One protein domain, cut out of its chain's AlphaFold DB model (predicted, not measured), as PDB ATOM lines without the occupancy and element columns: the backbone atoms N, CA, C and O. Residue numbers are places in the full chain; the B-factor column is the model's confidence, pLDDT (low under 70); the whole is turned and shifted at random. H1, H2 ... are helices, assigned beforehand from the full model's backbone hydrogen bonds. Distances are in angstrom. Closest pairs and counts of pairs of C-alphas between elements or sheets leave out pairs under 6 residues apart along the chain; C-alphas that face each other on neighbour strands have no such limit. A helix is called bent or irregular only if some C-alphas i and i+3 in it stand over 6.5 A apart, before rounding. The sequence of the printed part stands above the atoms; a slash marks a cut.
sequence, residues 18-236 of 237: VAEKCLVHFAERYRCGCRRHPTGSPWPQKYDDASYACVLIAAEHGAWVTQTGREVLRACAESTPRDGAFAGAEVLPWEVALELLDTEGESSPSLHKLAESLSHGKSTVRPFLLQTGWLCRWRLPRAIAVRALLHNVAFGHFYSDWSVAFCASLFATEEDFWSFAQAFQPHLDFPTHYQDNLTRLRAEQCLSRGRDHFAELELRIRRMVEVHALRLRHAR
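AT A GLANCE: This is residues 18 to 236 of the 237 residues of an uncharacterized protein of Armatimonadetes bacterium CG_4_8_14_3_um_filter_66_20 (UniProt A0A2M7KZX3). Two rows of helices, H1, H2, H7 and H9 in one and H3, H5, H6 and H8 in the other, pack on each other in a double layer, and the long last helix H12 runs back across the H1, H2, H7 and H9 row on its outer side. H10 and H11 sit at the H8 and H9 end, and the short H4 lies near H7. The printed part has 219 residues, with twelve named helices, H1 to H12 in order, and no named strand: all helix. It is compact, with a radius of gyration of the C-alphas of 18.0 A, and elongated, spanning 58 by 37 by 33 A.

IN THESE COORDINATES: Find C-alpha 18 at (-28.078, -39.989, 1.477); from there H1, residues 18 to 36, runs 27.2 A. Next come H2, residues 45 to 64, also 27.2 A, H3, 67 to 79, H4, 87 to 90, H5, 92 to 100, and H6, 109 to 117. H2 is irregular, with C-alphas 60 and 63 8.3 A apart, and has a kink of 55 degrees near residue 58. Then read H7, 126 to 135, H8, 142 to 154, H9, 160 to 169, H10, 174 to 183, and H11, 191 to 203. H12, residues 206 to 234, runs 42.3 A from (-21.566, -39.765, 37.950) to (-18.310, -44.197, -4.034).

HOW THE PARTS SIT: H1 and H2 form a helical hairpin, closest at C-alphas 26 and 50, 4.9 A, at a shallow tilt of 29 degrees. H1 touches H3 at C-alphas 20 and 69, 6.0 A. H2 touches H5 at C-alphas 55 and 97, 4.7 A, and H7 at C-alphas 56 and 135, 5.6 A. H4 is close to H7 but not clearly touching, with C-alphas 89 and 129 7.2 A apart. H6 touches H8, at its residues 144 to 148 alone, closest at C-alphas 115 and 145, 4.5 A. H8 and H9 form another helical hairpin, closest at C-alphas 149 and 163, 5.1 A. H10 touches H9 only at the corner, closest at C-alphas 168 and 177, 5.3 A. H10 and H11, a helical hairpin, only just touch, with 3 pairs of C-alphas within 8 A. H12 touches H9 with residues 206 to 213 alone, closest at C-alphas 162 and 210, 4.5 A, and H1 with residues 225 to 232 alone, closest at C-alphas 18 and 229, 6.1 A. H3 and H12 are apart. Every O i to N i+4 pair is within hydrogen-bond range in H3, H5, H6, H7, H9, H10, H11 and H12, against 14 of 15 in H1, 14 of 16 in H2 and 8 of 9 in H8; H4 is too short for such a pair.

THE WHOLE: The two C-alphas farthest apart, of Asp 189 and Arg 236, are 61.9 A apart. The printed part has no cut and no long link. Its mean pLDDT is 92.2; look for values under 70 at residues 104 to 106, 188 and 236.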
ATOM      1  N   VAL A  18     -28.999 -39.050   0.808       90.88
ATOM      2  CA  VAL A  18     -28.078 -39.989   1.477       90.88
ATOM      3  C   VAL A  18     -28.618 -40.389   2.857       90.88
ATOM      4  O   VAL A  18     -28.488 -41.551   3.241       90.88
ATOM      5  N   ALA A  19     -29.295 -39.470   3.556       93.12
ATOM      6  CA  ALA A  19     -29.965 -39.741   4.829       93.12
ATOM      7  C   ALA A  19     -31.034 -40.828   4.683       93.12
ATOM      8  O   ALA A  19     -31.002 -41.817   5.416       93.12
ATOM      9  N   GLU A  20     -31.928 -40.693   3.700       95.25
ATOM     10  CA  GLU A  20     -32.965 -41.692   3.448       95.25
ATOM     11  C   GLU A  20     -32.361 -43.050   3.080       95.25
ATOM     12  O   GLU A  20     -32.766 -44.071   3.631       95.25
ATOM     13  N   LYS A  21     -31.342 -43.086   2.216       95.25
ATOM     14  CA  LYS A  21     -30.678 -44.346   1.844       95.25
ATOM     15  C   LYS A  21     -30.032 -45.042   3.044       95.25
ATOM     16  O   LYS A  21     -30.162 -46.258   3.183       95.25
ATOM     17  N   CYS A  22     -29.379 -44.283   3.927       96.94
ATOM     18  CA  CYS A  22     -28.854 -44.805   5.188       96.94
ATOM     19  C   CYS A  22     -29.977 -45.365   6.070       96.94
ATOM     20  O   CYS A  22     -29.865 -46.491   6.557       96.94
ATOM     21  N   LEU A  23     -31.066 -44.616   6.248       97.75
ATOM     22  CA  LEU A  23     -32.219 -45.032   7.047       97.75
ATOM     23  C   LEU A  23     -32.818 -46.339   6.518       97.75
ATOM     24  O   LEU A  23     -32.976 -47.294   7.280       97.75
ATOM     25  N   VAL A  24     -33.069 -46.421   5.209       97.25
ATOM     26  CA  VAL A  24     -33.580 -47.630   4.548       97.25
ATOM     27  C   VAL A  24     -32.626 -48.806   4.759       97.25
ATOM     28  O   VAL A  24     -33.067 -49.899   5.107       97.25
ATOM     29  N   HIS A  25     -31.312 -48.592   4.629       97.12
ATOM     30  CA  HIS A  25     -30.316 -49.639   4.862       97.12
ATOM     31  C   HIS A  25     -30.373 -50.212   6.285       97.12
ATOM     32  O   HIS A  25     -30.382 -51.435   6.459       97.12
ATOM     33  N   PHE A  26     -30.397 -49.356   7.309       97.94
ATOM     34  CA  PHE A  26     -30.428 -49.812   8.702       97.94
ATOM     35  C   PHE A  26     -31.762 -50.471   9.058       97.94
ATOM     36  O   PHE A  26     -31.770 -51.526   9.698       97.94
ATOM     37  N   ALA A  27     -32.873 -49.927   8.570       97.38
ATOM     38  CA  ALA A  27     -34.190 -50.523   8.732       97.38
ATOM     39  C   ALA A  27     -34.268 -51.928   8.099       97.38
ATOM     40  O   ALA A  27     -34.634 -52.896   8.767       97.38
ATOM     41  N   GLU A  28     -33.812 -52.099   6.856       95.75
ATOM     42  CA  GLU A  28     -33.786 -53.416   6.204       95.75
ATOM     43  C   GLU A  28     -32.827 -54.398   6.887       95.75
ATOM     44  O   GLU A  28     -33.123 -55.592   7.009       95.75
ATOM     45  N   ARG A  29     -31.695 -53.910   7.409       95.00
ATOM     46  CA  ARG A  29     -30.774 -54.724   8.212       95.00
ATOM     47  C   ARG A  29     -31.455 -55.268   9.468       95.00
ATOM     48  O   ARG A  29     -31.238 -56.436   9.802       95.00
ATOM     49  N   TYR A  30     -32.271 -54.458  10.140       94.56
ATOM     50  CA  TYR A  30     -33.073 -54.897  11.280       94.56
ATOM     51  C   TYR A  30     -34.114 -55.944  10.863       94.56
ATOM     52  O   TYR A  30     -34.139 -57.035  11.435       94.56
ATOM     53  N   ARG A  31     -34.902 -55.686   9.809       93.25
ATOM     54  CA  ARG A  31     -35.935 -56.622   9.314       93.25
ATOM     55  C   ARG A  31     -35.356 -57.972   8.901       93.25
ATOM     56  O   ARG A  31     -35.890 -59.023   9.263       93.25
ATOM     57  N   CYS A  32     -34.239 -57.966   8.174       91.44
ATOM     58  CA  CYS A  32     -33.519 -59.187   7.816       91.44
ATOM     59  C   CYS A  32     -33.012 -59.934   9.055       91.44
ATOM     60  O   CYS A  32     -32.988 -61.165   9.063       91.44
ATOM     61  N   GLY A  33     -32.616 -59.192  10.092       87.88
ATOM     62  CA  GLY A  33     -32.241 -59.726  11.395       87.88
ATOM     63  C   GLY A  33     -33.398 -60.432  12.091       87.88
ATOM     64  O   GLY A  33     -33.250 -61.600  12.440       87.88
ATOM     65  N   CYS A  34     -34.551 -59.767  12.203       86.12
ATOM     66  CA  CYS A  34     -35.767 -60.301  12.828       86.12
ATOM     67  C   CYS A  34     -36.184 -61.641  12.218       86.12
ATOM     68  O   CYS A  34     -36.432 -62.604  12.931       86.12
ATOM     69  N   ARG A  35     -36.187 -61.739  10.881       86.00
ATOM     70  CA  ARG A  35     -36.592 -62.964  10.165       86.00
ATOM     71  C   ARG A  35     -35.659 -64.155  10.389       86.00
ATOM     72  O   ARG A  35     -36.063 -65.290  10.166       86.00
ATOM     73  N   ARG A  36     -34.394 -63.901  10.733       85.75
ATOM     74  CA  ARG A  36     -33.347 -64.928  10.873       85.75
ATOM     75  C   ARG A  36     -33.006 -65.230  12.326       85.75
ATOM     76  O   ARG A  36     -32.216 -66.138  12.577       85.75
ATOM     77  N   HIS A  37     -33.504 -64.429  13.262       82.12
ATOM     78  CA  HIS A  37     -33.143 -64.544  14.663       82.12
ATOM     79  C   HIS A  37     -33.915 -65.710  15.303       82.12
ATOM     80  O   HIS A  37     -35.140 -65.758  15.186       82.12
ATOM     81  N   PRO A  38     -33.227 -66.688  15.924       81.12
ATOM     82  CA  PRO A  38     -33.902 -67.823  16.536       81.12
ATOM     83  C   PRO A  38     -34.727 -67.391  17.749       81.12
ATOM     84  O   PRO A  38     -34.214 -66.723  18.650       81.12
ATOM     85  N   THR A  39     -35.972 -67.860  17.818       78.25
ATOM     86  CA  THR A  39     -36.862 -67.640  18.964       78.25
ATOM     87  C   THR A  39     -36.163 -67.999  20.279       78.25
ATOM     88  O   THR A  39     -35.624 -69.094  20.425       78.25
ATOM     89  N   GLY A  40     -36.164 -67.071  21.240       73.81
ATOM     90  CA  GLY A  40     -35.581 -67.269  22.572       73.81
ATOM     91  C   GLY A  40     -34.075 -67.001  22.693       73.81
ATOM     92  O   GLY A  40     -33.539 -67.102  23.794       73.81
ATOM     93  N   SER A  41     -33.381 -66.635  21.609       79.62
ATOM     94  CA  SER A  41     -31.979 -66.201  21.701       79.62
ATOM     95  C   SER A  41     -31.866 -64.753  22.210       79.62
ATOM     96  O   SER A  41     -32.786 -63.961  22.013       79.62
ATOM     97  N   PRO A  42     -30.742 -64.348  22.827       79.62
ATOM     98  CA  PRO A  42     -30.506 -62.944  23.149       79.62
ATOM     99  C   PRO A  42     -30.539 -62.078  21.887       79.62
ATOM    100  O   PRO A  42     -30.017 -62.484  20.842       79.62
ATOM    101  N   TRP A  43     -31.140 -60.894  21.981       84.19
ATOM    102  CA  TRP A  43     -31.197 -59.948  20.873       84.19
ATOM    103  C   TRP A  43     -29.803 -59.353  20.599       84.19
ATOM    104  O   TRP A  43     -29.171 -58.821  21.512       84.19
ATOM    105  N   PRO A  44     -29.252 -59.478  19.377       88.88
ATOM    106  CA  PRO A  44     -27.936 -58.933  19.069       88.88
ATOM    107  C   PRO A  44     -27.906 -57.401  19.082       88.88
ATOM    108  O   PRO A  44     -28.646 -56.766  18.334       88.88
ATOM    109  N   GLN A  45     -26.919 -56.822  19.774       91.31
ATOM    110  CA  GLN A  45     -26.674 -55.369  19.846       91.31
ATOM    111  C   GLN A  45     -26.691 -54.659  18.480       91.31
ATOM    112  O   GLN A  45     -27.156 -53.533  18.352       91.31
ATOM    113  N   LYS A  46     -26.219 -55.326  17.419       93.31
ATOM    114  CA  LYS A  46     -26.194 -54.775  16.051       93.31
ATOM    115  C   LYS A  46     -27.579 -54.421  15.485       93.31
ATOM    116  O   LYS A  46     -27.639 -53.740  14.462       93.31
ATOM    117  N   TYR A  47     -28.654 -54.970  16.048       92.38
ATOM    118  CA  TYR A  47     -30.028 -54.660  15.659       92.38
ATOM    119  C   TYR A  47     -30.542 -53.444  16.429       92.38
ATOM    120  O   TYR A  47     -31.151 -52.572  15.814       92.38
ATOM    121  N   ASP A  48     -30.191 -53.320  17.710       94.19
ATOM    122  CA  ASP A  48     -30.434 -52.100  18.486       94.19
ATOM    123  C   ASP A  48     -29.726 -50.918  17.834       94.19
ATOM    124  O   ASP A  48     -30.353 -49.905  17.544       94.19
ATOM    125  N   ASP A  49     -28.459 -51.094  17.453       97.06
ATOM    126  CA  ASP A  49     -27.681 -50.070  16.755       97.06
ATOM    127  C   ASP A  49     -28.313 -49.638  15.427       97.06
ATOM    128  O   ASP A  49     -28.209 -48.477  15.037       97.06
ATOM    129  N   ALA A  50     -28.975 -50.561  14.722       97.19
ATOM    130  CA  ALA A  50     -29.697 -50.233  13.500       97.19
ATOM    131  C   ALA A  50     -30.940 -49.380  13.803       97.19
ATOM    132  O   ALA A  50     -31.181 -48.391  13.113       97.19
ATOM    133  N   SER A  51     -31.684 -49.708  14.863       97.50
ATOM    134  CA  SER A  51     -32.816 -48.888  15.316       97.50
ATOM    135  C   SER A  51     -32.367 -47.501  15.796       97.50
ATOM    136  O   SER A  51     -32.965 -46.492  15.429       97.50
ATOM    137  N   TYR A  52     -31.247 -47.429  16.518       98.38
ATOM    138  CA  TYR A  52     -30.630 -46.189  16.984       98.38
ATOM    139  C   TYR A  52     -30.173 -45.304  15.829       98.38
ATOM    140  O   TYR A  52     -30.401 -44.097  15.859       98.38
ATOM    141  N   ALA A  53     -29.579 -45.894  14.789       98.50
ATOM    142  CA  ALA A  53     -29.227 -45.168  13.576       98.50
ATOM    143  C   ALA A  53     -30.467 -44.557  12.909       98.50
ATOM    144  O   ALA A  53     -30.430 -43.390  12.532       98.50
ATOM    145  N   CYS A  54     -31.578 -45.296  12.817       98.50
ATOM    146  CA  CYS A  54     -32.823 -44.764  12.260       98.50
ATOM    147  C   CYS A  54     -33.413 -43.627  13.107       98.50
ATOM    148  O   CYS A  54     -33.823 -42.619  12.538       98.50
ATOM    149  N   VAL A  55     -33.412 -43.746  14.441       98.38
ATOM    150  CA  VAL A  55     -33.851 -42.666  15.349       98.38
ATOM    151  C   VAL A  55     -32.980 -41.423  15.183       98.38
ATOM    152  O   VAL A  55     -33.513 -40.325  15.049       98.38
ATOM    153  N   LEU A  56     -31.653 -41.587  15.151       97.94
ATOM    154  CA  LEU A  56     -30.723 -40.471  14.986       97.94
ATOM    155  C   LEU A  56     -30.912 -39.778  13.628       97.94
ATOM    156  O   LEU A  56     -31.037 -38.559  13.578       97.94
ATOM    157  N   ILE A  57     -31.002 -40.544  12.533       97.50
ATOM    158  CA  ILE A  57     -31.242 -39.979  11.197       97.50
ATOM    159  C   ILE A  57     -32.585 -39.243  11.159       97.50
ATOM    160  O   ILE A  57     -32.649 -38.138  10.628       97.50
ATOM    161  N   ALA A  58     -33.646 -39.810  11.736       97.00
ATOM    162  CA  ALA A  58     -34.946 -39.148  11.789       97.00
ATOM    163  C   ALA A  58     -34.892 -37.841  12.599       97.00
ATOM    164  O   ALA A  58     -35.426 -36.828  12.156       97.00
ATOM    165  N   ALA A  59     -34.193 -37.838  13.740       95.56
ATOM    166  CA  ALA A  59     -34.040 -36.658  14.588       95.56
ATOM    167  C   ALA A  59     -33.284 -35.509  13.897       95.56
ATOM    168  O   ALA A  59     -33.611 -34.345  14.115       95.56
ATOM    169  N   GLU A  60     -32.271 -35.818  13.084       94.44
ATOM    170  CA  GLU A  60     -31.377 -34.807  12.492       94.44
ATOM    171  C   GLU A  60     -31.728 -34.429  11.055       94.44
ATOM    172  O   GLU A  60     -31.440 -33.321  10.599       94.44
ATOM    173  N   HIS A  61     -32.324 -35.365  10.323       94.69
ATOM    174  CA  HIS A  61     -32.502 -35.294   8.877       94.69
ATOM    175  C   HIS A  61     -33.931 -35.635   8.448       94.69
ATOM    176  O   HIS A  61     -34.173 -35.865   7.262       94.69
ATOM    177  N   GLY A  62     -34.889 -35.653   9.382       92.69
ATOM    178  CA  GLY A  62     -36.264 -36.078   9.116       92.69
ATOM    179  C   GLY A  62     -36.956 -35.309   7.986       92.69
ATOM    180  O   GLY A  62     -37.690 -35.906   7.204       92.69
ATOM    181  N   ALA A  63     -36.626 -34.026   7.810       90.75
ATOM    182  CA  ALA A  63     -37.135 -33.190   6.719       90.75
ATOM    183  C   ALA A  63     -36.745 -33.680   5.306       90.75
ATOM    184  O   ALA A  63     -37.352 -33.261   4.324       90.75
ATOM    185  N   TRP A  64     -35.734 -34.546   5.182       90.62
ATOM    186  CA  TRP A  64     -35.267 -35.110   3.906       90.62
ATOM    187  C   TRP A  64     -35.711 -36.556   3.680       90.62
ATOM    188  O   TRP A  64     -35.248 -37.195   2.729       90.62
ATOM    189  N   VAL A  65     -36.564 -37.082   4.560       92.56
ATOM    190  CA  VAL A  65     -37.117 -38.430   4.454       92.56
ATOM    191  C   VAL A  65     -38.498 -38.351   3.813       92.56
ATOM    192  O   VAL A  65     -39.431 -37.727   4.322       92.56
ATOM    193  N   THR A  66     -38.622 -39.005   2.670       93.50
ATOM    194  CA  THR A  66     -39.832 -39.099   1.865       93.50
ATOM    195  C   THR A  66     -40.803 -40.141   2.429       93.50
ATOM    196  O   THR A  66     -40.535 -40.846   3.409       93.50
ATOM    197  N   GLN A  67     -41.952 -40.284   1.769       93.94
ATOM    198  CA  GLN A  67     -42.932 -41.317   2.086       93.94
ATOM    199  C   GLN A  67     -42.348 -42.740   2.018       93.94
ATOM    200  O   GLN A  67     -42.716 -43.582   2.836       93.94
ATOM    201  N   THR A  68     -41.393 -43.003   1.120       93.50
ATOM    202  CA  THR A  68     -40.744 -44.317   1.016       93.50
ATOM    203  C   THR A  68     -39.978 -44.671   2.290       93.50
ATOM    204  O   THR A  68     -40.126 -45.777   2.810       93.50
ATOM    205  N   GLY A  69     -39.207 -43.732   2.853       95.25
ATOM    206  CA  GLY A  69     -38.524 -43.952   4.130       95.25
ATOM    207  C   GLY A  69     -39.504 -44.221   5.278       95.25
ATOM    208  O   GLY A  69     -39.285 -45.125   6.085       95.25
ATOM    209  N   ARG A  70     -40.638 -43.505   5.305       96.50
ATOM    210  CA  ARG A  70     -41.713 -43.716   6.294       96.50
ATOM    211  C   ARG A  70     -42.308 -45.118   6.203       96.50
ATOM    212  O   ARG A  70     -42.497 -45.772   7.223       96.50
ATOM    213  N   GLU A  71     -42.592 -45.601   4.999       97.00
ATOM    214  CA  GLU A  71     -43.137 -46.947   4.782       97.00
ATOM    215  C   GLU A  71     -42.184 -48.042   5.259       97.00
ATOM    216  O   GLU A  71     -42.619 -49.003   5.895       97.00
ATOM    217  N   VAL A  72     -40.879 -47.863   5.045       97.12
ATOM    218  CA  VAL A  72     -39.862 -48.795   5.545       97.12
ATOM    219  C   VAL A  72     -39.830 -48.825   7.080       97.12
ATOM    220  O   VAL A  72     -39.787 -49.909   7.664       97.12
ATOM    221  N   LEU A  73     -39.921 -47.671   7.754       97.44
ATOM    222  CA  LEU A  73     -40.005 -47.627   9.222       97.44
ATOM    223  C   LEU A  73     -41.299 -48.258   9.758       97.44
ATOM    224  O   LEU A  73     -41.240 -49.008  10.733       97.44
ATOM    225  N   ARG A  74     -42.453 -48.019   9.111       96.88
ATOM    226  CA  ARG A  74     -43.722 -48.686   9.471       96.88
ATOM    227  C   ARG A  74     -43.589 -50.201   9.355       96.88
ATOM    228  O   ARG A  74     -43.931 -50.916  10.292       96.88
ATOM    229  N   ALA A  75     -42.987 -50.682   8.270       95.81
ATOM    230  CA  ALA A  75     -42.743 -52.105   8.079       95.81
ATOM    231  C   ALA A  75     -41.804 -52.697   9.150       95.81
ATOM    232  O   ALA A  75     -41.970 -53.859   9.524       95.81
ATOM    233  N   CYS A  76     -40.834 -51.929   9.668       95.50
ATOM    234  CA  CYS A  76     -40.040 -52.342  10.832       95.50
ATOM    235  C   CYS A  76     -40.901 -52.463  12.092       95.50
ATOM    236  O   CYS A  76     -40.858 -53.509  12.743       95.50
ATOM    237  N   ALA A  77     -41.707 -51.442  12.401       94.38
ATOM    238  CA  ALA A  77     -42.591 -51.430  13.567       94.38
ATOM    239  C   ALA A  77     -43.596 -52.598  13.550       94.38
ATOM    240  O   ALA A  77     -43.839 -53.234  14.574       94.38
ATOM    241  N   GLU A  78     -44.147 -52.919  12.379       92.31
ATOM    242  CA  GLU A  78     -45.060 -54.050  12.173       92.31
ATOM    243  C   GLU A  78     -44.356 -55.406  12.295       92.31
ATOM    244  O   GLU A  78     -44.935 -56.357  12.813       92.31
ATOM    245  N   SER A  79     -43.103 -55.501  11.840       88.69
ATOM    246  CA  SER A  79     -42.314 -56.739  11.912       88.69
ATOM    247  C   SER A  79     -41.658 -56.995  13.271       88.69
ATOM    248  O   SER A  79     -41.097 -58.072  13.476       88.69
ATOM    249  N   THR A  80     -41.685 -56.008  14.170       88.88
ATOM    250  CA  THR A  80     -41.078 -56.124  15.496       88.88
ATOM    251  C   THR A  80     -41.912 -57.083  16.349       88.88
ATOM    252  O   THR A  80     -43.130 -56.894  16.434       88.88
ATOM    253  N   PRO A  81     -41.304 -58.113  16.969       82.81
ATOM    254  CA  PRO A  81     -42.031 -59.063  17.800       82.81
ATOM    255  C   PRO A  81     -42.855 -58.360  18.883       82.81
ATOM    256  O   PRO A  81     -42.338 -57.578  19.678       82.81
ATOM    257  N   ARG A  82     -44.161 -58.647  18.915       82.19
ATOM    258  CA  ARG A  82     -45.081 -58.111  19.933       82.19
ATOM    259  C   ARG A  82     -45.318 -59.062  21.100       82.19
ATOM    260  O   ARG A  82     -46.000 -58.710  22.060       82.19
ATOM    261  N   ASP A  83     -44.700 -60.231  21.034       74.69
ATOM    262  CA  ASP A  83     -44.803 -61.265  22.045       74.69
ATOM    263  C   ASP A  83     -43.532 -61.286  22.895       74.69
ATOM    264  O   ASP A  83     -42.413 -61.202  22.389       74.69
ATOM    265  N   GLY A  84     -43.700 -61.414  24.210       72.56
ATOM    266  CA  GLY A  84     -42.594 -61.543  25.156       72.56
ATOM    267  C   GLY A  84     -42.441 -60.365  26.114       72.56
ATOM    268  O   GLY A  84     -43.175 -59.380  26.094       72.56
ATOM    269  N   ALA A  85     -41.462 -60.485  27.011       70.31
ATOM    270  CA  ALA A  85     -41.287 -59.568  28.136       70.31
ATOM    271  C   ALA A  85     -40.889 -58.131  27.735       70.31
ATOM    272  O   ALA A  85     -40.943 -57.248  28.600       70.31
ATOM    273  N   PHE A  86     -40.481 -57.916  26.480       77.56
ATOM    274  CA  PHE A  86     -39.847 -56.688  25.979       77.56
ATOM    275  C   PHE A  86     -40.545 -56.065  24.762       77.56
ATOM    276  O   PHE A  86     -40.189 -54.962  24.358       77.56
ATOM    277  N   ALA A  87     -41.584 -56.720  24.244       73.25
ATOM    278  CA  ALA A  87     -42.295 -56.364  23.017       73.25
ATOM    279  C   ALA A  87     -42.664 -54.874  22.877       73.25
ATOM    280  O   ALA A  87     -42.476 -54.263  21.828       73.25
ATOM    281  N   GLY A  88     -43.174 -54.260  23.950       80.06
ATOM    282  CA  GLY A  88     -43.571 -52.850  23.930       80.06
ATOM    283  C   GLY A  88     -42.401 -51.864  23.847       80.06
ATOM    284  O   GLY A  88     -42.588 -50.747  23.372       80.06
ATOM    285  N   ALA A  89     -41.210 -52.263  24.298       86.31
ATOM    286  CA  ALA A  89     -40.016 -51.430  24.238       86.31
ATOM    287  C   ALA A  89     -39.330 -51.536  22.873       86.31
ATOM    288  O   ALA A  89     -38.908 -50.520  22.338       86.31
ATOM    289  N   GLU A  90     -39.273 -52.731  22.282       88.75
ATOM    290  CA  GLU A  90     -38.587 -52.975  21.003       88.75
ATOM    291  C   GLU A  90     -39.245 -52.255  19.820       88.75
ATOM    292  O   GLU A  90     -38.555 -51.847  18.886       88.75
ATOM    293  N   VAL A  91     -40.569 -52.059  19.856       92.62
ATOM    294  CA  VAL A  91     -41.293 -51.314  18.809       92.62
ATOM    295  C   VAL A  91     -41.048 -49.801  18.888       92.62
ATOM    296  O   VAL A  91     -41.136 -49.093  17.884       92.62
ATOM    297  N   LEU A  92     -40.716 -49.298  20.079       94.19
ATOM    298  CA  LEU A  92     -40.742 -47.875  20.396       94.19
ATOM    299  C   LEU A  92     -39.755 -47.019  19.584       94.19
ATOM    300  O   LEU A  92     -40.165 -45.940  19.163       94.19
ATOM    301  N   PRO A  93     -38.510 -47.446  19.285       96.69
ATOM    302  CA  PRO A  93     -37.620 -46.671  18.422       96.69
ATOM    303  C   PRO A  93     -38.193 -46.428  17.026       96.69
ATOM    304  O   PRO A  93     -37.927 -45.384  16.442       96.69
ATOM    305  N   TRP A  94     -38.990 -47.355  16.486       97.00
ATOM    306  CA  TRP A  94     -39.611 -47.194  15.168       97.00
ATOM    307  C   TRP A  94     -40.763 -46.198  15.209       97.00
ATOM    308  O   TRP A  94     -40.850 -45.336  14.338       97.00
ATOM    309  N   GLU A  95     -41.611 -46.294  16.237       96.25
ATOM    310  CA  GLU A  95     -42.700 -45.339  16.470       96.25
ATOM    311  C   GLU A  95     -42.137 -43.921  16.678       96.25
ATOM    312  O   GLU A  95     -42.585 -42.967  16.050       96.25
ATOM    313  N   VAL A  96     -41.076 -43.801  17.481       96.94
ATOM    314  CA  VAL A  96     -40.359 -42.540  17.722       96.94
ATOM    315  C   VAL A  96     -39.695 -42.022  16.451       96.94
ATOM    316  O   VAL A  96     -39.819 -40.840  16.152       96.94
ATOM    317  N   ALA A  97     -39.019 -42.876  15.677       97.50
ATOM    318  CA  ALA A  97     -38.409 -42.460  14.418       97.50
ATOM    319  C   ALA A  97     -39.458 -41.911  13.447       97.50
ATOM    320  O   ALA A  97     -39.224 -40.858  12.873       97.50
ATOM    321  N   LEU A  98     -40.614 -42.572  13.300       96.44
ATOM    322  CA  LEU A  98     -41.720 -42.089  12.464       96.44
ATOM    323  C   LEU A  98     -42.216 -40.710  12.900       96.44
ATOM    324  O   LEU A  98     -42.368 -39.830  12.059       96.44
ATOM    325  N   GLU A  99     -42.410 -40.515  14.201       95.19
ATOM    326  CA  GLU A  99     -42.894 -39.255  14.765       95.19
ATOM    327  C   GLU A  99     -41.869 -38.119  14.640       95.19
ATOM    328  O   GLU A  99     -42.230 -36.966  14.428       95.19
ATOM    329  N   LEU A 100     -40.571 -38.433  14.693       95.31
ATOM    330  CA  LEU A 100     -39.500 -37.464  14.440       95.31
ATOM    331  C   LEU A 100     -39.469 -36.971  12.986       95.31
ATOM    332  O   LEU A 100     -38.936 -35.892  12.731       95.31
ATOM    333  N   LEU A 101     -40.044 -37.725  12.041       94.31
ATOM    334  CA  LEU A 101     -40.207 -37.271  10.657       94.31
ATOM    335  C   LEU A 101     -41.359 -36.266  10.506       94.31
ATOM    336  O   LEU A 101     -41.436 -35.584   9.483       94.31
ATOM    337  N   ASP A 102     -42.264 -36.170  11.480       89.31
ATOM    338  CA  ASP A 102     -43.386 -35.236  11.450       89.31
ATOM    339  C   ASP A 102     -42.968 -33.899  12.074       89.31
ATOM    340  O   ASP A 102     -42.891 -33.724  13.290       89.31
ATOM    341  N   THR A 103     -42.683 -32.915  11.221       71.75
ATOM    342  CA  THR A 103     -42.280 -31.571  11.658       71.75
ATOM    343  C   THR A 103     -43.450 -30.712  12.142       71.75
ATOM    344  O   THR A 103     -43.217 -29.686  12.775       71.75
ATOM    345  N   GLU A 104     -44.692 -31.119  11.858       67.81
ATOM    346  CA  GLU A 104     -45.902 -30.289  12.002       67.81
ATOM    347  C   GLU A 104     -46.833 -30.697  13.165       67.81
ATOM    348  O   GLU A 104     -47.846 -30.042  13.397       67.81
ATOM    349  N   GLY A 105     -46.524 -31.758  13.920       57.91
ATOM    350  CA  GLY A 105     -47.420 -32.285  14.962       57.91
ATOM    351  C   GLY A 105     -47.212 -31.671  16.352       57.91
ATOM    352  O   GLY A 105     -46.146 -31.824  16.941       57.91
ATOM    353  N   GLU A 106     -48.253 -31.048  16.922       63.78
ATOM    354  CA  GLU A 106     -48.297 -30.623  18.340       63.78
ATOM    355  C   GLU A 106     -48.444 -31.803  19.317       63.78
ATOM    356  O   GLU A 106     -48.108 -31.693  20.496       63.78
ATOM    357  N   SER A 107     -48.937 -32.948  18.837       72.44
ATOM    358  CA  SER A 107     -49.033 -34.174  19.622       72.44
ATOM    359  C   SER A 107     -47.955 -35.149  19.184       72.44
ATOM    360  O   SER A 107     -47.855 -35.501  18.010       72.44
ATOM    361  N   SER A 108     -47.174 -35.604  20.157       89.06
ATOM    362  CA  SER A 108     -46.080 -36.549  19.964       89.06
ATOM    363  C   SER A 108     -46.274 -37.772  20.880       89.06
ATOM    364  O   SER A 108     -45.590 -37.871  21.910       89.06
ATOM    365  N   PRO A 109     -47.271 -38.648  20.612       93.94
ATOM    366  CA  PRO A 109     -47.630 -39.751  21.505       93.94
ATOM    367  C   PRO A 109     -46.482 -40.725  21.781       93.94
ATOM    368  O   PRO A 109     -46.319 -41.180  22.914       93.94
ATOM    369  N   SER A 110     -45.667 -41.039  20.777       95.31
ATOM    370  CA  SER A 110     -44.557 -41.980  20.910       95.31
ATOM    371  C   SER A 110     -43.393 -41.375  21.687       95.31
ATOM    372  O   SER A 110     -42.800 -42.072  22.514       95.31
ATOM    373  N   LEU A 111     -43.107 -40.079  21.526       95.81
ATOM    374  CA  LEU A 111     -42.139 -39.367  22.369       95.81
ATOM    375  C   LEU A 111     -42.631 -39.232  23.819       95.81
ATOM    376  O   LEU A 111     -41.823 -39.341  24.743       95.81
ATOM    377  N   HIS A 112     -43.940 -39.058  24.042       96.12
ATOM    378  CA  HIS A 112     -44.535 -39.092  25.386       96.12
ATOM    379  C   HIS A 112     -44.379 -40.468  26.029       96.12
ATOM    380  O   HIS A 112     -43.813 -40.578  27.116       96.12
ATOM    381  N   LYS A 113     -44.782 -41.523  25.317       96.31
ATOM    382  CA  LYS A 113     -44.626 -42.913  25.758       96.31
ATOM    383  C   LYS A 113     -43.164 -43.248  26.057       96.31
ATOM    384  O   LYS A 113     -42.883 -43.907  27.058       96.31
ATOM    385  N   LEU A 114     -42.220 -42.777  25.236       97.31
ATOM    386  CA  LEU A 114     -40.787 -42.929  25.498       97.31
ATOM    387  C   LEU A 114     -40.355 -42.200  26.767       97.31
ATOM    388  O   LEU A 114     -39.699 -42.822  27.598       97.31
ATOM    389  N   ALA A 115     -40.753 -40.940  26.950       97.25
ATOM    390  CA  ALA A 115     -40.422 -40.169  28.146       97.25
ATOM    391  C   ALA A 115     -40.933 -40.837  29.433       97.25
ATOM    392  O   ALA A 115     -40.179 -40.941  30.399       97.25
ATOM    393  N   GLU A 116     -42.167 -41.348  29.437       96.06
ATOM    394  CA  GLU A 116     -42.736 -42.110  30.560       96.06
ATOM    395  C   GLU A 116     -41.993 -43.431  30.792       96.06
ATOM    396  O   GLU A 116     -41.767 -43.850  31.927       96.06
ATOM    397  N   SER A 117     -41.555 -44.075  29.711       96.31
ATOM    398  CA  SER A 117     -40.853 -45.353  29.778       96.31
ATOM    399  C   SER A 117     -39.391 -45.217  30.224       96.31
ATOM    400  O   SER A 117     -38.766 -46.226  30.545       96.31
ATOM    401  N   LEU A 118     -38.819 -44.012  30.334       97.06
ATOM    402  CA  LEU A 118     -37.438 -43.844  30.821       97.06
ATOM    403  C   LEU A 118     -37.245 -44.381  32.251       97.06
ATOM    404  O   LEU A 118     -36.132 -44.767  32.615       97.06
ATOM    405  N   SER A 119     -38.317 -44.476  33.044       95.06
ATOM    406  CA  SER A 119     -38.317 -45.079  34.381       95.06
ATOM    407  C   SER A 119     -38.739 -46.551  34.414       95.06
ATOM    408  O   SER A 119     -39.225 -47.037  35.436       95.06
ATOM    409  N   HIS A 120     -38.601 -47.278  33.300       93.94
ATOM    410  CA  HIS A 120     -39.082 -48.655  33.189       93.94
ATOM    411  C   HIS A 120     -38.553 -49.559  34.320       93.94
ATOM    412  O   HIS A 120     -37.362 -49.545  34.649       93.94
ATOM    413  N   GLY A 121     -39.429 -50.388  34.899       90.75
ATOM    414  CA  GLY A 121     -39.099 -51.223  36.063       90.75
ATOM    415  C   GLY A 121     -38.111 -52.357  35.767       90.75
ATOM    416  O   GLY A 121     -37.316 -52.734  36.625       90.75
ATOM    417  N   LYS A 122     -38.097 -52.880  34.533       91.12
ATOM    418  CA  LYS A 122     -37.150 -53.935  34.125       91.12
ATOM    419  C   LYS A 122     -35.793 -53.333  33.765       91.12
ATOM    420  O   LYS A 122     -35.678 -52.636  32.755       91.12
ATOM    421  N   SER A 123     -34.763 -53.661  34.546       90.38
ATOM    422  CA  SER A 123     -33.388 -53.181  34.342       90.38
ATOM    423  C   SER A 123     -32.776 -53.612  33.011       90.38
ATOM    424  O   SER A 123     -31.927 -52.898  32.505       90.38
ATOM    425  N   THR A 124     -33.212 -54.720  32.410       89.81
ATOM    426  CA  THR A 124     -32.726 -55.166  31.091       89.81
ATOM    427  C   THR A 124     -33.245 -54.310  29.933       89.81
ATOM    428  O   THR A 124     -32.626 -54.274  28.881       89.81
ATOM    429  N   VAL A 125     -34.367 -53.606  30.125       91.75
ATOM    430  CA  VAL A 125     -35.011 -52.753  29.106       91.75
ATOM    431  C   VAL A 125     -34.577 -51.300  29.240       91.75
ATOM    432  O   VAL A 125     -34.463 -50.576  28.257       91.75
ATOM    433  N   ARG A 126     -34.336 -50.857  30.474       94.44
ATOM    434  CA  ARG A 126     -34.026 -49.459  30.777       94.44
ATOM    435  C   ARG A 126     -32.823 -48.910  29.989       94.44
ATOM    436  O   ARG A 126     -32.970 -47.815  29.461       94.44
ATOM    437  N   PRO A 127     -31.685 -49.622  29.837       95.50
ATOM    438  CA  PRO A 127     -30.574 -49.190  28.987       95.50
ATOM    439  C   PRO A 127     -31.019 -48.831  27.583       95.50
ATOM    440  O   PRO A 127     -30.704 -47.747  27.110       95.50
ATOM    441  N   PHE A 128     -31.797 -49.713  26.961       95.31
ATOM    442  CA  PHE A 128     -32.291 -49.529  25.608       95.31
ATOM    443  C   PHE A 128     -33.134 -48.255  25.498       95.31
ATOM    444  O   PHE A 128     -32.852 -47.389  24.675       95.31
ATOM    445  N   LEU A 129     -34.085 -48.063  26.417       97.25
ATOM    446  CA  LEU A 129     -34.943 -46.875  26.447       97.25
ATOM    447  C   LEU A 129     -34.173 -45.580  26.737       97.25
ATOM    448  O   LEU A 129     -34.437 -44.559  26.106       97.25
ATOM    449  N   LEU A 130     -33.199 -45.609  27.655       98.25
ATOM    450  CA  LEU A 130     -32.333 -44.461  27.941       98.25
ATOM    451  C   LEU A 130     -31.489 -44.087  26.717       98.25
ATOM    452  O   LEU A 130     -31.355 -42.907  26.406       98.25
ATOM    453  N   GLN A 131     -30.948 -45.077  26.006       98.25
ATOM    454  CA  GLN A 131     -30.165 -44.876  24.787       98.25
ATOM    455  C   GLN A 131     -31.029 -44.326  23.641       98.25
ATOM    456  O   GLN A 131     -30.636 -43.346  23.009       98.25
ATOM    457  N   THR A 132     -32.229 -44.872  23.418       98.25
ATOM    458  CA  THR A 132     -33.197 -44.322  22.451       98.25
ATOM    459  C   THR A 132     -33.585 -42.887  22.808       98.25
ATOM    460  O   THR A 132     -33.535 -42.003  21.952       98.25
ATOM    461  N   GLY A 133     -33.921 -42.637  24.078       98.31
ATOM    462  CA  GLY A 133     -34.253 -41.309  24.587       98.31
ATOM    463  C   GLY A 133     -33.125 -40.309  24.379       98.31
ATOM    464  O   GLY A 133     -33.377 -39.194  23.933       98.31
ATOM    465  N   TRP A 134     -31.876 -40.704  24.635       98.56
ATOM    466  CA  TRP A 134     -30.724 -39.826  24.455       98.56
ATOM    467  C   TRP A 134     -30.582 -39.326  23.013       98.56
ATOM    468  O   TRP A 134     -30.326 -38.138  22.792       98.56
ATOM    469  N   LEU A 135     -30.776 -40.214  22.034       98.44
ATOM    470  CA  LEU A 135     -30.629 -39.902  20.606       98.44
ATOM    471  C   LEU A 135     -31.717 -38.958  20.077       98.44
ATOM    472  O   LEU A 135     -31.500 -38.289  19.073       98.44
ATOM    473  N   CYS A 136     -32.858 -38.857  20.763       96.94
ATOM    474  CA  CYS A 136     -33.963 -37.960  20.405       96.94
ATOM    475  C   CYS A 136     -34.287 -36.920  21.493       96.94
ATOM    476  O   CYS A 136     -35.342 -36.284  21.462       96.94
ATOM    477  N   ARG A 137     -33.374 -36.709  22.452       97.06
ATOM    478  CA  ARG A 137     -33.619 -35.958  23.698       97.06
ATOM    479  C   ARG A 137     -34.210 -34.565  23.516       97.06
ATOM    480  O   ARG A 137     -35.042 -34.147  24.314       97.06
ATOM    481  N   TRP A 138     -33.823 -33.865  22.453       94.44
ATOM    482  CA  TRP A 138     -34.272 -32.501  22.153       94.44
ATOM    483  C   TRP A 138     -35.756 -32.406  21.790       94.44
ATOM    484  O   TRP A 138     -36.316 -31.313  21.771       94.44
ATOM    485  N   ARG A 139     -36.385 -33.544  21.488       94.62
ATOM    486  CA  ARG A 139     -37.796 -33.653  21.114       94.62
ATOM    487  C   ARG A 139     -38.651 -34.273  22.218       94.62
ATOM    488  O   ARG A 139     -39.869 -34.294  22.092       94.62
ATOM    489  N   LEU A 140     -38.047 -34.761  23.305       95.62
ATOM    490  CA  LEU A 140     -38.801 -35.356  24.405       95.62
ATOM    491  C   LEU A 140     -39.586 -34.288  25.188       95.62
ATOM    492  O   LEU A 140     -39.063 -33.196  25.435       95.62
ATOM    493  N   PRO A 141     -40.801 -34.606  25.676       95.56
ATOM    494  CA  PRO A 141     -41.525 -33.737  26.598       95.56
ATOM    495  C   PRO A 141     -40.756 -33.623  27.920       95.56
ATOM    496  O   PRO A 141     -40.826 -34.489  28.797       95.56
ATOM    497  N   ARG A 142     -40.003 -32.525  28.064       95.94
ATOM    498  CA  ARG A 142     -39.009 -32.322  29.132       95.94
ATOM    499  C   ARG A 142     -39.559 -32.578  30.532       95.94
ATOM    500  O   ARG A 142     -38.904 -33.250  31.320       95.94
ATOM    501  N   ALA A 143     -40.752 -32.072  30.843       96.00
ATOM    502  CA  ALA A 143     -41.353 -32.236  32.168       96.00
ATOM    503  C   ALA A 143     -41.586 -33.714  32.534       96.00
ATOM    504  O   ALA A 143     -41.351 -34.106  33.676       96.00
ATOM    505  N   ILE A 144     -42.005 -34.532  31.567       96.81
ATOM    506  CA  ILE A 144     -42.247 -35.968  31.756       96.81
ATOM    507  C   ILE A 144     -40.910 -36.702  31.871       96.81
ATOM    508  O   ILE A 144     -40.694 -37.439  32.831       96.81
ATOM    509  N   ALA A 145     -39.984 -36.432  30.944       97.62
ATOM    510  CA  ALA A 145     -38.675 -37.078  30.914       97.62
ATOM    511  C   ALA A 145     -37.876 -36.824  32.202       97.62
ATOM    512  O   ALA A 145     -37.350 -37.764  32.792       97.62
ATOM    513  N   VAL A 146     -37.835 -35.579  32.691       97.44
ATOM    514  CA  VAL A 146     -37.147 -35.225  33.944       97.44
ATOM    515  C   VAL A 146     -37.720 -36.003  35.129       97.44
ATOM    516  O   VAL A 146     -36.957 -36.568  35.912       97.44
ATOM    517  N   ARG A 147     -39.053 -36.092  35.249       95.88
ATOM    518  CA  ARG A 147     -39.700 -36.854  36.329       95.88
ATOM    519  C   ARG A 147     -39.339 -38.336  36.266       95.88
ATOM    520  O   ARG A 147     -38.945 -38.896  37.284       95.88
ATOM    521  N   ALA A 148     -39.421 -38.951  35.088       96.00
ATOM    522  CA  ALA A 148     -39.071 -40.358  34.902       96.00
ATOM    523  C   ALA A 148     -37.579 -40.627  35.194       96.00
ATOM    524  O   ALA A 148     -37.220 -41.579  35.887       96.00
ATOM    525  N   LEU A 149     -36.678 -39.755  34.745       97.31
ATOM    526  CA  LEU A 149     -35.244 -39.917  34.988       97.31
ATOM    527  C   LEU A 149     -34.885 -39.766  36.473       97.31
ATOM    528  O   LEU A 149     -34.122 -40.574  37.000       97.31
ATOM    529  N   LEU A 150     -35.464 -38.786  37.179       95.81
ATOM    530  CA  LEU A 150     -35.252 -38.623  38.624       95.81
ATOM    531  C   LEU A 150     -35.925 -39.728  39.447       95.81
ATOM    532  O   LEU A 150     -35.421 -40.096  40.507       95.81
ATOM    533  N   HIS A 151     -37.006 -40.323  38.943       93.81
ATOM    534  CA  HIS A 151     -37.606 -41.508  39.549       93.81
ATOM    535  C   HIS A 151     -36.603 -42.671  39.612       93.81
ATOM    536  O   HIS A 151     -36.470 -43.294  40.660       93.81
ATOM    537  N   ASN A 152     -35.807 -42.917  38.563       94.19
ATOM    538  CA  ASN A 152     -34.764 -43.958  38.611       94.19
ATOM    539  C   ASN A 152     -33.753 -43.749  39.750       94.19
ATOM    540  O   ASN A 152     -33.308 -44.726  40.354       94.19
ATOM    541  N   VAL A 153     -33.436 -42.489  40.065       93.62
ATOM    542  CA  VAL A 153     -32.536 -42.108  41.166       93.62
ATOM    543  C   VAL A 153     -33.156 -42.425  42.522       93.62
ATOM    544  O   VAL A 153     -32.473 -42.936  43.406       93.62
ATOM    545  N   ALA A 154     -34.455 -42.167  42.687       91.19
ATOM    546  CA  ALA A 154     -35.162 -42.405  43.944       91.19
ATOM    547  C   ALA A 154     -35.194 -43.893  44.334       91.19
ATOM    548  O   ALA A 154     -35.046 -44.229  45.509       91.19
ATOM    549  N   PHE A 155     -35.325 -44.795  43.358       86.19
ATOM    550  CA  PHE A 155     -35.345 -46.241  43.614       86.19
ATOM    551  C   PHE A 155     -33.961 -46.889  43.700       86.19
ATOM    552  O   PHE A 155     -33.881 -48.103  43.895       86.19
ATOM    553  N   GLY A 156     -32.873 -46.129  43.525       80.19
ATOM    554  CA  GLY A 156     -31.518 -46.688  43.500       80.19
ATOM    555  C   GLY A 156     -31.353 -47.765  42.422       80.19
ATOM    556  O   GLY A 156     -30.620 -48.738  42.594       80.19
ATOM    557  N   HIS A 157     -32.094 -47.643  41.324       80.75
ATOM    558  CA  HIS A 157     -32.083 -48.639  40.271       80.75
ATOM    559  C   HIS A 157     -30.734 -48.655  39.533       80.75
ATOM    560  O   HIS A 157     -30.040 -47.639  39.441       80.75
ATOM    561  N   PHE A 158     -30.387 -49.795  38.920       86.88
ATOM    562  CA  PHE A 158     -29.310 -49.840  37.924       86.88
ATOM    563  C   PHE A 158     -29.504 -48.725  36.883       86.88
ATOM    564  O   PHE A 158     -30.643 -48.450  36.487       86.88
ATOM    565  N   TYR A 159     -28.403 -48.115  36.435       93.81
ATOM    566  CA  TYR A 159     -28.391 -46.977  35.500       93.81
ATOM    567  C   TYR A 159     -28.894 -45.649  36.093       93.81
ATOM    568  O   TYR A 159     -29.348 -44.764  35.362       93.81
ATOM    569  N   SER A 160     -28.830 -45.483  37.421       94.38
ATOM    570  CA  SER A 160     -29.094 -44.189  38.074       94.38
ATOM    571  C   SER A 160     -28.103 -43.108  37.631       94.38
ATOM    572  O   SER A 160     -28.491 -41.962  37.433       94.38
ATOM    573  N   ASP A 161     -26.840 -43.472  37.421       95.25
ATOM    574  CA  ASP A 161     -25.797 -42.607  36.869       95.25
ATOM    575  C   ASP A 161     -26.127 -42.141  35.443       95.25
ATOM    576  O   ASP A 161     -26.089 -40.942  35.166       95.25
ATOM    577  N   TRP A 162     -26.555 -43.057  34.567       97.25
ATOM    578  CA  TRP A 162     -27.018 -42.708  33.219       97.25
ATOM    579  C   TRP A 162     -28.269 -41.833  33.283       97.25
ATOM    580  O   TRP A 162     -28.377 -40.853  32.555       97.25
ATOM    581  N   SER A 163     -29.204 -42.142  34.185       97.44
ATOM    582  CA  SER A 163     -30.438 -41.365  34.329       97.44
ATOM    583  C   SER A 163     -30.161 -39.933  34.793       97.44
ATOM    584  O   SER A 163     -30.749 -39.002  34.249       97.44
ATOM    585  N   VAL A 164     -29.236 -39.731  35.740       97.25
ATOM    586  CA  VAL A 164     -28.808 -38.390  36.184       97.25
ATOM    587  C   VAL A 164     -28.077 -37.650  35.072       97.25
ATOM    588  O   VAL A 164     -28.412 -36.499  34.808       97.25
ATOM    589  N   ALA A 165     -27.137 -38.297  34.379       98.00
ATOM    590  CA  ALA A 165     -26.419 -37.671  33.269       98.00
ATOM    591  C   ALA A 165     -27.352 -37.265  32.119       98.00
ATOM    592  O   ALA A 165     -27.217 -36.169  31.572       98.00
ATOM    593  N   PHE A 166     -28.332 -38.114  31.795       98.31
ATOM    594  CA  PHE A 166     -29.374 -37.791  30.829       98.31
ATOM    595  C   PHE A 166     -30.257 -36.650  31.341       98.31
ATOM    596  O   PHE A 166     -30.451 -35.662  30.644       98.31
ATOM    597  N   CYS A 167     -30.726 -36.703  32.587       98.25
ATOM    598  CA  CYS A 167     -31.554 -35.634  33.138       98.25
ATOM    599  C   CYS A 167     -30.826 -34.285  33.087       98.25
ATOM    600  O   CYS A 167     -31.391 -33.306  32.608       98.25
ATOM    601  N   ALA A 168     -29.551 -34.256  33.478       98.25
ATOM    602  CA  ALA A 168     -28.718 -33.061  33.451       98.25
ATOM    603  C   ALA A 168     -28.523 -32.483  32.042       98.25
ATOM    604  O   ALA A 168     -28.426 -31.267  31.907       98.25
ATOM    605  N   SER A 169     -28.498 -33.310  30.987       97.75
ATOM    606  CA  SER A 169     -28.363 -32.821  29.604       97.75
ATOM    607  C   SER A 169     -29.613 -32.109  29.078       97.75
ATOM    608  O   SER A 169     -29.545 -31.437  28.052       97.75
ATOM    609  N   LEU A 170     -30.741 -32.214  29.790       97.75
ATOM    610  CA  LEU A 170     -31.966 -31.475  29.487       97.75
ATOM    611  C   LEU A 170     -31.969 -30.058  30.081       97.75
ATOM    612  O   LEU A 170     -32.897 -29.298  29.808       97.75
ATOM    613  N   PHE A 171     -30.978 -29.694  30.900       97.75
ATOM    614  CA  PHE A 171     -30.833 -28.365  31.497       97.75
ATOM    615  C   PHE A 171     -29.761 -27.549  30.770       97.75
ATOM    616  O   PHE A 171     -28.884 -28.101  30.113       97.75
ATOM    617  N   ALA A 172     -29.854 -26.220  30.874       96.88
ATOM    618  CA  ALA A 172     -28.888 -25.321  30.244       96.88
ATOM    619  C   ALA A 172     -27.512 -25.422  30.917       96.88
ATOM    620  O   ALA A 172     -26.486 -25.393  30.241       96.88
ATOM    621  N   THR A 173     -27.504 -25.576  32.241       97.69
ATOM    622  CA  THR A 173     -26.290 -25.745  33.035       97.69
ATOM    623  C   THR A 173     -26.423 -26.901  34.021       97.69
ATOM    624  O   THR A 173     -27.519 -27.349  34.372       97.69
ATOM    625  N   GLU A 174     -25.278 -27.390  34.491       97.19
ATOM    626  CA  GLU A 174     -25.231 -28.395  35.550       97.19
ATOM    627  C   GLU A 174     -25.734 -27.845  36.897       97.19
ATOM    628  O   GLU A 174     -26.351 -28.576  37.669       97.19
ATOM    629  N   GLU A 175     -25.524 -26.554  37.160       97.19
ATOM    630  CA  GLU A 175     -26.034 -25.879  38.356       97.19
ATOM    631  C   GLU A 175     -27.567 -25.846  38.374       97.19
ATOM    632  O   GLU A 175     -28.169 -26.251  39.372       97.19
ATOM    633  N   ASP A 176     -28.202 -25.486  37.250       98.12
ATOM    634  CA  ASP A 176     -29.665 -25.510  37.108       98.12
ATOM    635  C   ASP A 176     -30.228 -26.910  37.366       98.12
ATOM    636  O   ASP A 176     -31.242 -27.073  38.050       98.12
ATOM    637  N   PHE A 177     -29.557 -27.933  36.827       97.75
ATOM    638  CA  PHE A 177     -29.928 -29.323  37.054       97.75
ATOM    639  C   PHE A 177     -29.859 -29.688  38.540       97.75
ATOM    640  O   PHE A 177     -30.836 -30.212  39.078       97.75
ATOM    641  N   TRP A 178     -28.738 -29.419  39.216       97.06
ATOM    642  CA  TRP A 178     -28.582 -29.785  40.625       97.06
ATOM    643  C   TRP A 178     -29.549 -29.019  41.524       97.06
ATOM    644  O   TRP A 178     -30.130 -29.627  42.422       97.06
ATOM    645  N   SER A 179     -29.773 -27.729  41.258       97.19
ATOM    646  CA  SER A 179     -30.768 -26.931  41.980       97.19
ATOM    647  C   SER A 179     -32.170 -27.523  41.819       97.19
ATOM    648  O   SER A 179     -32.897 -27.679  42.800       97.19
ATOM    649  N   PHE A 180     -32.551 -27.902  40.594       97.69
ATOM    650  CA  PHE A 180     -33.841 -28.538  40.337       97.69
ATOM    651  C   PHE A 180     -33.952 -29.905  41.022       97.69
ATOM    652  O   PHE A 180     -34.950 -30.181  41.683       97.69
ATOM    653  N   ALA A 181     -32.938 -30.763  40.883       96.88
ATOM    654  CA  ALA A 181     -32.940 -32.110  41.444       96.88
ATOM    655  C   ALA A 181     -33.000 -32.090  42.980       96.88
ATOM    656  O   ALA A 181     -33.730 -32.868  43.577       96.88
ATOM    657  N   GLN A 182     -32.309 -31.158  43.638       95.81
ATOM    658  CA  GLN A 182     -32.387 -31.011  45.095       95.81
ATOM    659  C   GLN A 182     -33.788 -30.610  45.571       95.81
ATOM    660  O   GLN A 182     -34.254 -31.112  46.594       95.81
ATOM    661  N   ALA A 183     -34.463 -29.735  44.821       94.75
ATOM    662  CA  ALA A 183     -35.828 -29.298  45.111       94.75
ATOM    663  C   ALA A 183     -36.899 -30.323  44.698       94.75
ATOM    664  O   ALA A 183     -38.054 -30.213  45.115       94.75
ATOM    665  N   PHE A 184     -36.544 -31.311  43.873       94.31
ATOM    666  CA  PHE A 184     -37.471 -32.331  43.409       94.31
ATOM    667  C   PHE A 184     -37.894 -33.244  44.563       94.31
ATOM    668  O   PHE A 184     -37.070 -33.867  45.233       94.31
ATOM    669  N   GLN A 185     -39.204 -33.356  44.768       89.12
ATOM    670  CA  GLN A 185     -39.792 -34.275  45.734       89.12
ATOM    671  C   GLN A 185     -40.447 -35.430  44.972       89.12
ATOM    672  O   GLN A 185     -41.495 -35.223  44.353       89.12
ATOM    673  N   PRO A 186     -39.851 -36.639  44.965       84.31
ATOM    674  CA  PRO A 186     -40.521 -37.790  44.381       84.31
ATOM    675  C   PRO A 186     -41.824 -38.045  45.145       84.31
ATOM    676  O   PRO A 186     -41.858 -37.943  46.368       84.31
ATOM    677  N   HIS A 187     -42.895 -38.414  44.441       79.06
ATOM    678  CA  HIS A 187     -44.213 -38.715  45.027       79.06
ATOM    679  C   HIS A 187     -44.243 -40.000  45.886       79.06
ATOM    680  O   HIS A 187     -45.295 -40.606  46.055       79.06
ATOM    681  N   LEU A 188     -43.094 -40.464  46.372       68.38
ATOM    682  CA  LEU A 188     -42.890 -41.797  46.929       68.38
ATOM    683  C   LEU A 188     -42.407 -41.720  48.372       68.38
ATOM    684  O   LEU A 188     -41.724 -40.770  48.753       68.38
ATOM    685  N   ASP A 189     -42.676 -42.784  49.126       71.12
ATOM    686  CA  ASP A 189     -42.466 -42.894  50.577       71.12
ATOM    687  C   ASP A 189     -40.990 -42.872  51.039       71.12
ATOM    688  O   ASP A 189     -40.700 -43.102  52.212       71.12
ATOM    689  N   PHE A 190     -40.034 -42.577  50.150       75.38
ATOM    690  CA  PHE A 190     -38.595 -42.616  50.444       75.38
ATOM    691  C   PHE A 190     -37.843 -41.321  50.069       75.38
ATOM    692  O   PHE A 190     -36.823 -41.387  49.374       75.38
ATOM    693  N   PRO A 191     -38.284 -40.130  50.525       81.75
ATOM    694  CA  PRO A 191     -37.605 -38.867  50.215       81.75
ATOM    695  C   PRO A 191     -36.145 -38.849  50.690       81.75
ATOM    696  O   PRO A 191     -35.280 -38.333  49.986       81.75
ATOM    697  N   THR A 192     -35.843 -39.474  51.833       86.56
ATOM    698  CA  THR A 192     -34.471 -39.596  52.352       86.56
ATOM    699  C   THR A 192     -33.580 -40.400  51.406       86.56
ATOM    700  O   THR A 192     -32.501 -39.946  51.050       86.56
ATOM    701  N   HIS A 193     -34.066 -41.539  50.898       89.19
ATOM    702  CA  HIS A 193     -33.289 -42.388  49.990       89.19
ATOM    703  C   HIS A 193     -32.974 -41.683  48.663       89.19
ATOM    704  O   HIS A 193     -31.883 -41.842  48.117       89.19
ATOM    705  N   TYR A 194     -33.905 -40.873  48.150       93.69
ATOM    706  CA  TYR A 194     -33.646 -40.034  46.982       93.69
ATOM    707  C   TYR A 194     -32.512 -39.035  47.237       93.69
ATOM    708  O   TYR A 194     -31.585 -38.957  46.431       93.69
ATOM    709  N   GLN A 195     -32.554 -38.311  48.360       94.00
ATOM    710  CA  GLN A 195     -31.532 -37.318  48.707       94.00
ATOM    711  C   GLN A 195     -30.162 -37.960  48.968       94.00
ATOM    712  O   GLN A 195     -29.141 -37.439  48.507       94.00
ATOM    713  N   ASP A 196     -30.132 -39.123  49.621       93.62
ATOM    714  CA  ASP A 196     -28.907 -39.902  49.838       93.62
ATOM    715  C   ASP A 196     -28.294 -40.342  48.501       93.62
ATOM    716  O   ASP A 196     -27.100 -40.143  48.257       93.62
ATOM    717  N   ASN A 197     -29.118 -40.871  47.588       93.75
ATOM    718  CA  ASN A 197     -28.668 -41.257  46.251       93.75
ATOM    719  C   ASN A 197     -28.178 -40.057  45.443       93.75
ATOM    720  O   ASN A 197     -27.134 -40.149  44.799       93.75
ATOM    721  N   LEU A 198     -28.887 -38.930  45.483       95.38
ATOM    722  CA  LEU A 198     -28.489 -37.719  44.771       95.38
ATOM    723  C   LEU A 198     -27.141 -37.189  45.288       95.38
ATOM    724  O   LEU A 198     -26.255 -36.872  44.492       95.38
ATOM    725  N   THR A 199     -26.957 -37.171  46.612       95.19
ATOM    726  CA  THR A 199     -25.700 -36.777  47.272       95.19
ATOM    727  C   THR A 199     -24.553 -37.699  46.866       95.19
ATOM    728  O   THR A 199     -23.490 -37.224  46.458       95.19
ATOM    729  N   ARG A 200     -24.784 -39.016  46.901       95.38
ATOM    730  CA  ARG A 200     -23.803 -40.022  46.481       95.38
ATOM    731  C   ARG A 200     -23.410 -39.854  45.011       95.38
ATOM    732  O   ARG A 200     -22.225 -39.778  44.703       95.38
ATOM    733  N   LEU A 201     -24.383 -39.750  44.104       94.38
ATOM    734  CA  LEU A 201     -24.132 -39.603  42.663       94.38
ATOM    735  C   LEU A 201     -23.370 -38.309  42.336       94.38
ATOM    736  O   LEU A 201     -22.541 -38.299  41.422       94.38
ATOM    737  N   ARG A 202     -23.619 -37.231  43.091       94.75
ATOM    738  CA  ARG A 202     -22.864 -35.978  42.979       94.75
ATOM    739  C   ARG A 202     -21.413 -36.148  43.435       94.75
ATOM    740  O   ARG A 202     -20.509 -35.713  42.727       94.75
ATOM    741  N   ALA A 203     -21.185 -36.801  44.575       94.62
ATOM    742  CA  ALA A 203     -19.841 -37.050  45.104       94.62
ATOM    743  C   ALA A 203     -19.006 -37.978  44.200       94.62
ATOM    744  O   ALA A 203     -17.807 -37.773  44.032       94.62
ATOM    745  N   GLU A 204     -19.644 -38.965  43.572       93.06
ATOM    746  CA  GLU A 204     -19.005 -39.944  42.683       93.06
ATOM    747  C   GLU A 204     -18.775 -39.449  41.238       93.06
ATOM    748  O   GLU A 204     -18.444 -40.251  40.358       93.06
ATOM    749  N   GLN A 205     -18.996 -38.159  40.954       90.12
ATOM    750  CA  GLN A 205     -18.851 -37.572  39.611       90.12
ATOM    751  C   GLN A 205     -19.620 -38.350  38.518       90.12
ATOM    752  O   GLN A 205     -19.179 -38.460  37.371       90.12
ATOM    753  N   CYS A 206     -20.795 -38.900  38.853       89.62
ATOM    754  CA  CYS A 206     -21.566 -39.765  37.950       89.62
ATOM    755  C   CYS A 206     -22.004 -39.073  36.655       89.62
ATOM    756  O   CYS A 206     -22.215 -39.750  35.649       89.62
ATOM    757  N   LEU A 207     -22.103 -37.740  36.661       93.12
ATOM    758  CA  LEU A 207     -22.404 -36.970  35.459       93.12
ATOM    759  C   LEU A 207     -21.366 -37.183  34.359       93.12
ATOM    760  O   LEU A 207     -21.767 -37.341  33.212       93.12
ATOM    761  N   SER A 208     -20.070 -37.234  34.691       94.12
ATOM    762  CA  SER A 208     -19.026 -37.480  33.687       94.12
ATOM    763  C   SER A 208     -19.201 -38.865  33.077       94.12
ATOM    764  O   SER A 208     -19.421 -38.974  31.881       94.12
ATOM    765  N   ARG A 209     -19.248 -39.911  33.913       93.62
ATOM    766  CA  ARG A 209     -19.367 -41.307  33.455       93.62
ATOM    767  C   ARG A 209     -20.591 -41.541  32.569       93.62
ATOM    768  O   ARG A 209     -20.490 -42.186  31.529       93.62
ATOM    769  N   GLY A 210     -21.749 -41.013  32.966       95.75
ATOM    770  CA  GLY A 210     -22.962 -41.136  32.164       95.75
ATOM    771  C   GLY A 210     -22.898 -40.327  30.863       95.75
ATOM    772  O   GLY A 210     -23.329 -40.827  29.826       95.75
ATOM    773  N   ARG A 211     -22.329 -39.108  30.884       96.00
ATOM    774  CA  ARG A 211     -22.113 -38.294  29.673       96.00
ATOM    775  C   ARG A 211     -21.160 -38.991  28.703       96.00
ATOM    776  O   ARG A 211     -21.473 -39.034  27.517       96.00
ATOM    777  N   ASP A 212     -20.070 -39.564  29.203       96.81
ATOM    778  CA  ASP A 212     -19.084 -40.298  28.405       96.81
ATOM    779  C   ASP A 212     -19.744 -41.490  27.704       96.81
ATOM    780  O   ASP A 212     -19.655 -41.612  26.485       96.81
ATOM    781  N   HIS A 213     -20.525 -42.296  28.435       96.88
ATOM    782  CA  HIS A 213     -21.281 -43.414  27.855       96.88
ATOM    783  C   HIS A 213     -22.208 -42.976  26.714       96.88
ATOM    784  O   HIS A 213     -22.236 -43.589  25.643       96.88
ATOM    785  N   PHE A 214     -22.984 -41.911  26.919       98.12
ATOM    786  CA  PHE A 214     -23.887 -41.432  25.877       98.12
ATOM    787  C   PHE A 214     -23.156 -40.771  24.702       98.12
ATOM    788  O   PHE A 214     -23.597 -40.911  23.560       98.12
ATOM    789  N   ALA A 215     -22.039 -40.089  24.951       97.75
ATOM    790  CA  ALA A 215     -21.192 -39.535  23.901       97.75
ATOM    791  C   ALA A 215     -20.563 -40.648  23.050       97.75
ATOM    792  O   ALA A 215     -20.584 -40.569  21.822       97.75
ATOM    793  N   GLU A 216     -20.074 -41.719  23.680       98.25
ATOM    794  CA  GLU A 216     -19.556 -42.908  22.998       98.25
ATOM    795  C   GLU A 216     -20.633 -43.600  22.162       98.25
ATOM    796  O   GLU A 216     -20.386 -43.957  21.005       98.25
ATOM    797  N   LEU A 217     -21.843 -43.757  22.711       97.94
ATOM    798  CA  LEU A 217     -22.997 -44.253  21.964       97.94
ATOM    799  C   LEU A 217     -23.254 -43.392  20.725       97.94
ATOM    800  O   LEU A 217     -23.313 -43.925  19.617       97.94
ATOM    801  N   GLU A 218     -23.414 -42.082  20.904       98.19
ATOM    802  CA  GLU A 218     -23.755 -41.161  19.820       98.19
ATOM    803  C   GLU A 218     -22.670 -41.175  18.731       98.19
ATOM    804  O   GLU A 218     -22.981 -41.355  17.553       98.19
ATOM    805  N   LEU A 219     -21.391 -41.110  19.117       98.12
ATOM    806  CA  LEU A 219     -20.253 -41.193  18.201       98.12
ATOM    807  C   LEU A 219     -20.231 -42.514  17.424       98.12
ATOM    808  O   LEU A 219     -19.996 -42.529  16.213       98.12
ATOM    809  N   ARG A 220     -20.486 -43.635  18.102       98.12
ATOM    810  CA  ARG A 220     -20.520 -44.967  17.488       98.12
ATOM    811  C   ARG A 220     -21.626 -45.073  16.441       98.12
ATOM    812  O   ARG A 220     -21.361 -45.559  15.340       98.12
ATOM    813  N   ILE A 221     -22.827 -44.584  16.752       98.44
ATOM    814  CA  ILE A 221     -23.958 -44.584  15.815       98.44
ATOM    815  C   ILE A 221     -23.693 -43.636  14.641       98.44
ATOM    816  O   ILE A 221     -23.838 -44.054  13.490       98.44
ATOM    817  N   ARG A 222     -23.200 -42.413  14.889       98.00
ATOM    818  CA  ARG A 222     -22.799 -41.469  13.827       98.00
ATOM    819  C   ARG A 222     -21.769 -42.079  12.886       98.00
ATOM    820  O   ARG A 222     -21.981 -42.094  11.678       98.00
ATOM    821  N   ARG A 223     -20.710 -42.687  13.427       97.75
ATOM    822  CA  ARG A 223     -19.670 -43.349  12.627       97.75
ATOM    823  C   ARG A 223     -20.240 -44.476  11.767       97.75
ATOM    824  O   ARG A 223     -19.819 -44.646  10.625       97.75
ATOM    825  N   MET A 224     -21.187 -45.257  12.289       97.81
ATOM    826  CA  MET A 224     -21.864 -46.292  11.500       97.81
ATOM    827  C   MET A 224     -22.634 -45.693  10.317       97.81
ATOM    828  O   MET A 224     -22.525 -46.212   9.203       97.81
ATOM    829  N   VAL A 225     -23.378 -44.607  10.547       97.31
ATOM    830  CA  VAL A 225     -24.126 -43.888   9.505       97.31
ATOM    831  C   VAL A 225     -23.176 -43.281   8.468       97.31
ATOM    832  O   VAL A 225     -23.351 -43.513   7.275       97.31
ATOM    833  N   GLU A 226     -22.126 -42.584   8.904       95.38
ATOM    834  CA  GLU A 226     -21.121 -41.954   8.037       95.38
ATOM    835  C   GLU A 226     -20.391 -42.967   7.149       95.38
ATOM    836  O   GLU A 226     -20.246 -42.752   5.945       95.38
ATOM    837  N   VAL A 227     -19.969 -44.108   7.707       96.44
ATOM    838  CA  VAL A 227     -19.313 -45.172   6.928       96.44
ATOM    839  C   VAL A 227     -20.234 -45.691   5.824       96.44
ATOM    840  O   VAL A 227     -19.766 -45.969   4.717       96.44
ATOM    841  N   HIS A 228     -21.536 -45.827   6.092       96.12
ATOM    842  CA  HIS A 228     -22.487 -46.234   5.062       96.12
ATOM    843  C   HIS A 228     -22.708 -45.128   4.020       96.12
ATOM    844  O   HIS A 228     -22.641 -45.399   2.820       96.12
ATOM    845  N   ALA A 229     -22.874 -43.883   4.464       93.56
ATOM    846  CA  ALA A 229     -23.031 -42.717   3.599       93.56
ATOM    847  C   ALA A 229     -21.863 -42.565   2.603       93.56
ATOM    848  O   ALA A 229     -22.079 -42.371   1.405       93.56
ATOM    849  N   LEU A 230     -20.619 -42.743   3.064       91.56
ATOM    850  CA  LEU A 230     -19.427 -42.702   2.207       91.56
ATOM    851  C   LEU A 230     -19.414 -43.825   1.159       91.56
ATOM    852  O   LEU A 230     -19.057 -43.586   0.005       91.56
ATOM    853  N   ARG A 231     -19.853 -45.041   1.516       93.69
ATOM    854  CA  ARG A 231     -19.968 -46.159   0.558       93.69
ATOM    855  C   ARG A 231     -20.983 -45.864  -0.545       93.69
ATOM    856  O   ARG A 231     -20.716 -46.174  -1.701       93.69
ATOM    857  N   LEU A 232     -22.112 -45.241  -0.202       90.31
ATOM    858  CA  LEU A 232     -23.126 -44.837  -1.181       90.31
ATOM    859  C   LEU A 232     -22.586 -43.802  -2.177       90.31
ATOM    860  O   LEU A 232     -22.949 -43.845  -3.351       90.31
ATOM    861  N   ARG A 233     -21.698 -42.905  -1.734       80.69
ATOM    862  CA  ARG A 233     -21.050 -41.915  -2.606       80.69
ATOM    863  C   ARG A 233     -20.101 -42.570  -3.609       80.69
ATOM    864  O   ARG A 233     -20.169 -42.249  -4.790       80.69
ATOM    865  N   HIS A 234     -19.256 -43.496  -3.157       83.88
ATOM    866  CA  HIS A 234     -18.310 -44.197  -4.034       83.88
ATOM    867  C   HIS A 234     -18.986 -45.128  -5.046       83.88
ATOM    868  O   HIS A 234     -18.417 -45.395  -6.093       83.88
ATOM    869  N   ALA A 235     -20.199 -45.609  -4.769       81.12
ATOM    870  CA  ALA A 235     -20.955 -46.415  -5.727       81.12
ATOM    871  C   ALA A 235     -21.536 -45.601  -6.904       81.12
ATOM    872  O   ALA A 235     -22.027 -46.195  -7.860       81.12
ATOM    873  N   ARG A 236     -21.526 -44.261  -6.826       67.50
ATOM    874  CA  ARG A 236     -22.040 -43.349  -7.864       67.50
ATOM    875  C   ARG A 236     -20.947 -42.753  -8.764       67.50
ATOM    876  O   ARG A 236     -21.292 -42.110  -9.751       67.50
TER     877      ARG A 236